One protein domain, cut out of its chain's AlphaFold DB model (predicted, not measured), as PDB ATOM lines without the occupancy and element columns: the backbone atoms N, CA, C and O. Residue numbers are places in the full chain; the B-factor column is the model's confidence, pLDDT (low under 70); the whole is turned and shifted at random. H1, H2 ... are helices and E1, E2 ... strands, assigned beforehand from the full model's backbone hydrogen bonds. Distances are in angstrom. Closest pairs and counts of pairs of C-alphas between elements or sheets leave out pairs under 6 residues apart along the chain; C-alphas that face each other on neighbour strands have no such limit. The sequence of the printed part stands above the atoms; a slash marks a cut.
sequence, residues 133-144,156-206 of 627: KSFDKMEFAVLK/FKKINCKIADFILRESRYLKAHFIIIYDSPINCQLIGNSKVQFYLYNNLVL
ATOM      1  N   LYS A 133      -0.161  32.987 -41.073       85.44
ATOM      2  CA  LYS A 133      -1.371  32.367 -40.498       85.44
ATOM      3  C   LYS A 133      -1.138  31.872 -39.072       85.44
ATOM      4  O   LYS A 133      -2.026  31.950 -38.230       85.44
ATOM      5  N   SER A 134       0.061  31.369 -38.821       83.75
ATOM      6  CA  SER A 134       0.553  30.901 -37.533       83.75
ATOM      7  C   SER A 134       1.984  31.380 -37.359       83.75
ATOM      8  O   SER A 134       2.612  31.810 -38.325       83.75
ATOM      9  N   PHE A 135       2.468  31.332 -36.124       88.00
ATOM     10  CA  PHE A 135       3.870  31.567 -35.842       88.00
ATOM     11  C   PHE A 135       4.309  30.686 -34.677       88.00
ATOM     12  O   PHE A 135       3.795  30.842 -33.565       88.00
ATOM     13  N   ASP A 136       5.167  29.709 -34.954       87.06
ATOM     14  CA  ASP A 136       5.489  28.635 -34.012       87.06
ATOM     15  C   ASP A 136       6.918  28.701 -33.444       87.06
ATOM     16  O   ASP A 136       7.716  29.600 -33.726       87.06
ATOM     17  N   LYS A 137       7.240  27.734 -32.576       89.12
ATOM     18  CA  LYS A 137       8.564  27.624 -31.950       89.12
ATOM     19  C   LYS A 137       9.681  27.324 -32.949       89.12
ATOM     20  O   LYS A 137      10.801  27.773 -32.715       89.12
ATOM     21  N   MET A 138       9.414  26.568 -34.014       89.69
ATOM     22  CA  MET A 138      10.434  26.226 -35.006       89.69
ATOM     23  C   MET A 138      10.787  27.447 -35.850       89.69
ATOM     24  O   MET A 138      11.964  27.771 -35.988       89.69
ATOM     25  N   GLU A 139       9.788  28.185 -36.325       91.12
ATOM     26  CA  GLU A 139       9.987  29.442 -37.049       91.12
ATOM     27  C   GLU A 139      10.739  30.459 -36.186       91.12
ATOM     28  O   GLU A 139      11.711  31.072 -36.638       91.12
ATOM     29  N   PHE A 140      10.369  30.579 -34.907       91.38
ATOM     30  CA  PHE A 140      11.078  31.450 -33.976       91.38
ATOM     31  C   PHE A 140      12.537  31.030 -33.754       91.38
ATOM     32  O   PHE A 140      13.425  31.885 -33.699       91.38
ATOM     33  N   ALA A 141      12.816  29.727 -33.657       91.00
ATOM     34  CA  ALA A 141      14.178  29.216 -33.519       91.00
ATOM     35  C   ALA A 141      15.048  29.572 -34.735       91.00
ATOM     36  O   ALA A 141      16.221  29.915 -34.571       91.00
ATOM     37  N   VAL A 142      14.469  29.571 -35.940       92.69
ATOM     38  CA  VAL A 142      15.171  30.019 -37.150       92.69
ATOM     39  C   VAL A 142      15.480  31.515 -37.096       92.69
ATOM     40  O   VAL A 142      16.588  31.907 -37.448       92.69
ATOM     41  N   LEU A 143      14.569  32.359 -36.601       92.75
ATOM     42  CA  LEU A 143      14.874  33.785 -36.403       92.75
ATOM     43  C   LEU A 143      15.973  33.989 -35.356       92.75
ATOM     44  O   LEU A 143      16.858  34.822 -35.538       92.75
ATOM     45  N   LYS A 144      15.944  33.203 -34.277       90.12
ATOM     46  CA  LYS A 144      16.933  33.260 -33.196       90.12
ATOM     47  C   LYS A 144      18.345  32.896 -33.665       90.12
ATOM     48  O   LYS A 144      19.303  33.418 -33.105       90.12
ATOM     49  N   PHE A 156       0.277  39.602 -40.397       93.06
ATOM     50  CA  PHE A 156      -0.764  38.615 -40.129       93.06
ATOM     51  C   PHE A 156      -2.094  39.036 -40.748       93.06
ATOM     52  O   PHE A 156      -2.623  40.096 -40.433       93.06
ATOM     53  N   LYS A 157      -2.731  38.149 -41.516       86.94
ATOM     54  CA  LYS A 157      -4.120  38.395 -41.945       86.94
ATOM     55  C   LYS A 157      -5.085  38.371 -40.751       86.94
ATOM     56  O   LYS A 157      -6.014  39.163 -40.644       86.94
ATOM     57  N   LYS A 158      -4.847  37.449 -39.815       86.94
ATOM     58  CA  LYS A 158      -5.543  37.353 -38.528       86.94
ATOM     59  C   LYS A 158      -4.559  36.827 -37.494       86.94
ATOM     60  O   LYS A 158      -3.890  35.828 -37.745       86.94
ATOM     61  N   ILE A 159      -4.488  37.475 -36.339       89.06
ATOM     62  CA  ILE A 159      -3.651  37.049 -35.216       89.06
ATOM     63  C   ILE A 159      -4.545  36.773 -34.007       89.06
ATOM     64  O   ILE A 159      -5.487  37.513 -33.734       89.06
ATOM     65  N   ASN A 160      -4.289  35.666 -33.311       88.31
ATOM     66  CA  ASN A 160      -4.965  35.349 -32.056       88.31
ATOM     67  C   ASN A 160      -4.082  35.747 -30.862       88.31
ATOM     68  O   ASN A 160      -2.866  35.895 -30.996       88.31
ATOM     69  N   CYS A 161      -4.691  35.880 -29.682       87.62
ATOM     70  CA  CYS A 161      -3.979  36.289 -28.469       87.62
ATOM     71  C   CYS A 161      -2.840  35.328 -28.102       87.62
ATOM     72  O   CYS A 161      -1.758  35.780 -27.760       87.62
ATOM     73  N   LYS A 162      -3.017  34.011 -28.297       88.38
ATOM     74  CA  LYS A 162      -1.975  33.009 -28.006       88.38
ATOM     75  C   LYS A 162      -0.689  33.239 -28.811       88.38
ATOM     76  O   LYS A 162       0.401  33.092 -28.269       88.38
ATOM     77  N   ILE A 163      -0.808  33.590 -30.093       89.56
ATOM     78  CA  ILE A 163       0.336  33.892 -30.963       89.56
ATOM     79  C   ILE A 163       0.967  35.229 -30.566       89.56
ATOM     80  O   ILE A 163       2.189  35.323 -30.480       89.56
ATOM     81  N   ALA A 164       0.151  36.253 -30.303       89.38
ATOM     82  CA  ALA A 164       0.648  37.556 -29.869       89.38
ATOM     83  C   ALA A 164       1.439  37.449 -28.551       89.38
ATOM     84  O   ALA A 164       2.568  37.937 -28.475       89.38
ATOM     85  N   ASP A 165       0.901  36.730 -27.563       88.06
ATOM     86  CA  ASP A 165       1.550  36.451 -26.277       88.06
ATOM     87  C   ASP A 165       2.835  35.639 -26.448       88.06
ATOM     88  O   ASP A 165       3.849  35.923 -25.807       88.06
ATOM     89  N   PHE A 166       2.821  34.649 -27.345       90.44
ATOM     90  CA  PHE A 166       4.014  33.886 -27.692       90.44
ATOM     91  C   PHE A 166       5.120  34.803 -28.230       90.44
ATOM     92  O   PHE A 166       6.222  34.804 -27.686       90.44
ATOM     93  N   ILE A 167       4.832  35.650 -29.225       91.31
ATOM     94  CA  ILE A 167       5.829  36.581 -29.781       91.31
ATOM     95  C   ILE A 167       6.318  37.561 -28.705       91.31
ATOM     96  O   ILE A 167       7.520  37.804 -28.585       91.31
ATOM     97  N   LEU A 168       5.414  38.098 -27.885       90.88
ATOM     98  CA  LEU A 168       5.746  39.004 -26.782       90.88
ATOM     99  C   LEU A 168       6.704  38.379 -25.768       90.88
ATOM    100  O   LEU A 168       7.649  39.045 -25.329       90.88
ATOM    101  N   ARG A 169       6.479  37.114 -25.405       88.81
ATOM    102  CA  ARG A 169       7.324  36.375 -24.464       88.81
ATOM    103  C   ARG A 169       8.678  36.046 -25.075       88.81
ATOM    104  O   ARG A 169       9.707  36.338 -24.468       88.81
ATOM    105  N   GLU A 170       8.682  35.458 -26.264       89.50
ATOM    106  CA  GLU A 170       9.906  34.938 -26.869       89.50
ATOM    107  C   GLU A 170      10.827  36.060 -27.381       89.50
ATOM    108  O   GLU A 170      12.051  35.967 -27.270       89.50
ATOM    109  N   SER A 171      10.269  37.175 -27.870       89.00
ATOM    110  CA  SER A 171      11.042  38.334 -28.361       89.00
ATOM    111  C   SER A 171      11.979  38.952 -27.318       89.00
ATOM    112  O   SER A 171      12.960  39.602 -27.685       89.00
ATOM    113  N   ARG A 172      11.748  38.721 -26.016       86.50
ATOM    114  CA  ARG A 172      12.656  39.155 -24.938       86.50
ATOM    115  C   ARG A 172      14.077  38.624 -25.140       86.50
ATOM    116  O   ARG A 172      15.035  39.346 -24.857       86.50
ATOM    117  N   TYR A 173      14.195  37.416 -25.690       84.44
ATOM    118  CA  TYR A 173      15.456  36.705 -25.900       84.44
ATOM    119  C   TYR A 173      16.152  37.039 -27.226       84.44
ATOM    120  O   TYR A 173      17.252  36.544 -27.468       84.44
ATOM    121  N   LEU A 174      15.548  37.873 -28.079       87.06
ATOM    122  CA  LEU A 174      16.191  38.395 -29.285       87.06
ATOM    123  C   LEU A 174      16.631  39.849 -29.100       87.06
ATOM    124  O   LEU A 174      16.010  40.639 -28.386       87.06
ATOM    125  N   LYS A 175      17.721  40.216 -29.779       86.94
ATOM    126  CA  LYS A 175      18.172  41.614 -29.889       86.94
ATOM    127  C   LYS A 175      17.371  42.415 -30.927       86.94
ATOM    128  O   LYS A 175      17.518  43.628 -30.980       86.94
ATOM    129  N   ALA A 176      16.521  41.752 -31.708       92.25
ATOM    130  CA  ALA A 176      15.735  42.371 -32.764       92.25
ATOM    131  C   ALA A 176      14.478  43.090 -32.244       92.25
ATOM    132  O   ALA A 176      13.825  42.633 -31.303       92.25
ATOM    133  N   HIS A 177      14.101  44.172 -32.925       94.12
ATOM    134  CA  HIS A 177      12.804  44.829 -32.782       94.12
ATOM    135  C   HIS A 177      11.756  44.158 -33.670       94.12
ATOM    136  O   HIS A 177      11.978  43.965 -34.866       94.12
ATOM    137  N   PHE A 178      10.594  43.861 -33.099       94.50
ATOM    138  CA  PHE A 178       9.459  43.266 -33.787       94.50
ATOM    139  C   PHE A 178       8.393  44.323 -34.074       94.50
ATOM    140  O   PHE A 178       7.968  45.064 -33.189       94.50
ATOM    141  N   ILE A 179       7.926  44.353 -35.315       94.12
ATOM    142  CA  ILE A 179       6.763  45.117 -35.755       94.12
ATOM    143  C   ILE A 179       5.734  44.108 -36.250       94.12
ATOM    144  O   ILE A 179       5.971  43.405 -37.228       94.12
ATOM    145  N   ILE A 180       4.600  44.025 -35.571       93.38
ATOM    146  CA  ILE A 180       3.512  43.112 -35.902       93.38
ATOM    147  C   ILE A 180       2.405  43.939 -36.535       93.38
ATOM    148  O   ILE A 180       1.835  44.819 -35.892       93.38
ATOM    149  N   ILE A 181       2.119  43.653 -37.799       92.88
ATOM    150  CA  ILE A 181       1.073  44.304 -38.580       92.88
ATOM    151  C   ILE A 181      -0.037  43.289 -38.803       92.88
ATOM    152  O   ILE A 181       0.241  42.154 -39.191       92.88
ATOM    153  N   TYR A 182      -1.281  43.666 -38.532       91.31
ATOM    154  CA  TYR A 182      -2.410  42.746 -38.642       91.31
ATOM    155  C   TYR A 182      -3.672  43.413 -39.184       91.31
ATOM    156  O   TYR A 182      -3.910  44.584 -38.908       91.31
ATOM    157  N   ASP A 183      -4.502  42.670 -39.920       86.56
ATOM    158  CA  ASP A 183      -5.695  43.248 -40.568       86.56
ATOM    159  C   ASP A 183      -6.921  43.307 -39.641       86.56
ATOM    160  O   ASP A 183      -7.792  44.157 -39.803       86.56
ATOM    161  N   SER A 184      -7.009  42.400 -38.662       83.25
ATOM    162  CA  SER A 184      -8.171  42.263 -37.766       83.25
ATOM    163  C   SER A 184      -7.830  42.617 -36.316       83.25
ATOM    164  O   SER A 184      -6.838  42.089 -35.811       83.25
ATOM    165  N   PRO A 185      -8.645  43.431 -35.613       78.19
ATOM    166  CA  PRO A 185      -8.364  43.836 -34.237       78.19
ATOM    167  C   PRO A 185      -8.212  42.639 -33.292       78.19
ATOM    168  O   PRO A 185      -8.898  41.622 -33.413       78.19
ATOM    169  N   ILE A 186      -7.296  42.784 -32.335       77.19
ATOM    170  CA  ILE A 186      -7.006  41.776 -31.318       77.19
ATOM    171  C   ILE A 186      -7.878  42.067 -30.089       77.19
ATOM    172  O   ILE A 186      -7.680  43.076 -29.419       77.19
ATOM    173  N   ASN A 187      -8.817  41.175 -29.760       66.75
ATOM    174  CA  ASN A 187      -9.669  41.289 -28.565       66.75
ATOM    175  C   ASN A 187      -8.953  40.790 -27.291       66.75
ATOM    176  O   ASN A 187      -9.426  39.866 -26.632       66.75
ATOM    177  N   CYS A 188      -7.797  41.358 -26.947       66.56
ATOM    178  CA  CYS A 188      -7.169  41.141 -25.639       66.56
ATOM    179  C   CYS A 188      -6.227  42.284 -25.255       66.56
ATOM    180  O   CYS A 188      -5.658  42.963 -26.109       66.56
ATOM    181  N   GLN A 189      -6.057  42.482 -23.947       65.81
ATOM    182  CA  GLN A 189      -5.058  43.396 -23.400       65.81
ATOM    183  C   GLN A 189      -3.671  42.757 -23.524       65.81
ATOM    184  O   GLN A 189      -3.360  41.792 -22.831       65.81
ATOM    185  N   LEU A 190      -2.843  43.289 -24.421       70.88
ATOM    186  CA  LEU A 190      -1.459  42.857 -24.591       70.88
ATOM    187  C   LEU A 190      -0.564  43.622 -23.612       70.88
ATOM    188  O   LEU A 190      -0.490  44.850 -23.659       70.88
ATOM    189  N   ILE A 191       0.132  42.903 -22.730       61.66
ATOM    190  CA  ILE A 191       1.102  43.512 -21.813       61.66
ATOM    191  C   ILE A 191       2.337  43.925 -22.622       61.66
ATOM    192  O   ILE A 191       2.984  43.095 -23.266       61.66
ATOM    193  N   GLY A 192       2.646  45.222 -22.604       60.97
ATOM    194  CA  GLY A 192       3.666  45.823 -23.457       60.97
ATOM    195  C   GLY A 192       5.068  45.230 -23.274       60.97
ATOM    196  O   GLY A 192       5.544  45.018 -22.160       60.97
ATOM    197  N   ASN A 193       5.758  45.020 -24.395       75.19
ATOM    198  CA  ASN A 193       7.197  44.780 -24.474       75.19
ATOM    199  C   ASN A 193       7.784  45.879 -25.368       75.19
ATOM    200  O   ASN A 193       7.359  46.011 -26.511       75.19
ATOM    201  N   SER A 194       8.762  46.653 -24.886       79.44
ATOM    202  CA  SER A 194       9.345  47.779 -25.642       79.44
ATOM    203  C   SER A 194       9.991  47.365 -26.973       79.44
ATOM    204  O   SER A 194      10.162  48.198 -27.863       79.44
ATOM    205  N   LYS A 195      10.320  46.077 -27.142       87.75
ATOM    206  CA  LYS A 195      10.843  45.519 -28.396       87.75
ATOM    207  C   LYS A 195       9.761  45.165 -29.414       87.75
ATOM    208  O   LYS A 195      10.115  44.916 -30.562       87.75
ATOM    209  N   VAL A 196       8.488  45.112 -29.025       90.94
ATOM    210  CA  VAL A 196       7.384  44.658 -29.878       90.94
ATOM    211  C   VAL A 196       6.362  45.771 -30.043       90.94
ATOM    212  O   VAL A 196       5.798  46.265 -29.071       90.94
ATOM    213  N   GLN A 197       6.093  46.141 -31.288       91.19
ATOM    214  CA  GLN A 197       5.074  47.124 -31.632       91.19
ATOM    215  C   GLN A 197       3.967  46.464 -32.444       91.19
ATOM    216  O   GLN A 197       4.240  45.724 -33.387       91.19
ATOM    217  N   PHE A 198       2.723  46.752 -32.079       89.75
ATOM    218  CA  PHE A 198       1.527  46.228 -32.725       89.75
ATOM    219  C   PHE A 198       0.840  47.341 -33.505       89.75
ATOM    220  O   PHE A 198       0.534  48.391 -32.941       89.75
ATOM    221  N   TYR A 199       0.559  47.094 -34.779       89.56
ATOM    222  CA  TYR A 199      -0.135  48.032 -35.648       89.56
ATOM    223  C   TYR A 199      -1.268  47.332 -36.391       89.56
ATOM    224  O   TYR A 199      -1.058  46.347 -37.098       89.56
ATOM    225  N   LEU A 200      -2.476  47.875 -36.268       86.69
ATOM    226  CA  LEU A 200      -3.575  47.503 -37.149       86.69
ATOM    227  C   LEU A 200      -3.272  48.061 -38.548       86.69
ATOM    228  O   LEU A 200      -2.984  49.251 -38.673       86.69
ATOM    229  N   TYR A 201      -3.330  47.229 -39.588       84.38
ATOM    230  CA  TYR A 201      -3.005  47.613 -40.966       84.38
ATOM    231  C   TYR A 201      -3.813  48.836 -41.420       84.38
ATOM    232  O   TYR A 201      -3.244  49.785 -41.957       84.38
ATOM    233  N   ASN A 202      -5.103  48.880 -41.075       77.69
ATOM    234  CA  ASN A 202      -5.981  50.021 -41.359       77.69
ATOM    235  C   ASN A 202      -5.495  51.340 -40.732       77.69
ATOM    236  O   ASN A 202      -5.800  52.405 -41.253       77.69
ATOM    237  N   ASN A 203      -4.710  51.290 -39.651       76.56
ATOM    238  CA  ASN A 203      -4.125  52.482 -39.032       76.56
ATOM    239  C   ASN A 203      -2.798  52.901 -39.695       76.56
ATOM    240  O   ASN A 203      -2.348  54.026 -39.493       76.56
ATOM    241  N   LEU A 204      -2.146  52.001 -40.442       67.56
ATOM    242  CA  LEU A 204      -0.882  52.257 -41.147       67.56
ATOM    243  C   LEU A 204      -1.086  52.717 -42.586       67.56
ATOM    244  O   LEU A 204      -0.272  53.484 -43.104       67.56
ATOM    245  N   VAL A 205      -2.159  52.259 -43.230       56.25
ATOM    246  CA  VAL A 205      -2.584  52.774 -44.529       56.25
ATOM    247  C   VAL A 205      -3.222  54.141 -44.304       56.25
ATOM    248  O   VAL A 205      -4.436  54.306 -44.313       56.25
ATOM    249  N   LEU A 206      -2.380  55.154 -44.107       50.38
ATOM    250  CA  LEU A 206      -2.762  56.498 -44.509       50.38
ATOM    251  C   LEU A 206      -3.023  56.430 -46.020       50.38
ATOM    252  O   LEU A 206      -2.125  55.993 -46.751       50.38
TER     253      LEU A 206
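This is residues 133 to 144 and 156 to 206 of the 627 residues of an uncharacterized protein of Entamoeba dispar (strain ATCC PRA-260 / SAW760) (UniProt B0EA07). A two-stranded parallel ribbon, E1 and E2, has H2 packed alongside it, with H1 near H2 and short H3 directly after E2. Residues 183 to 195 make the long return from E1 to E2. The 63 printed residues hold H1, H2, E1, E2 and H3 in that order, a mixed class; the whole is compact, radius of gyration of the C-alphas 11.6 A, spanning 32 by 22 by 21 A.

H1, residues 137 to 144, and H2, residues 161 to 173, are near each other. The closest C-alphas of H2 and E2, residues 196 to 200, are Leu 168 and Val 196, 6.7 A. E1, residues 177 to 182, is parallel to E2 at 20 degrees; N 180 and O 197 are 2.8 A apart, within hydrogen-bond range. Each O i to N i+4 pair is within range in H1, 7 of 9 in H2.

H1 starts at C-alpha 137 (8.564, 27.624, -31.950). H2 is 19.6 A long, E1 16.4 A. H3, residues 201 to 204, ends at C-alpha 204 (-0.882, 52.257, -41.147).

Residues 145 to 155 are not printed, a 19.7 A gap between C-alphas 144 and 156. Residues 187 to 189, 191 to 192 and 204 to 206 have pLDDT under 70.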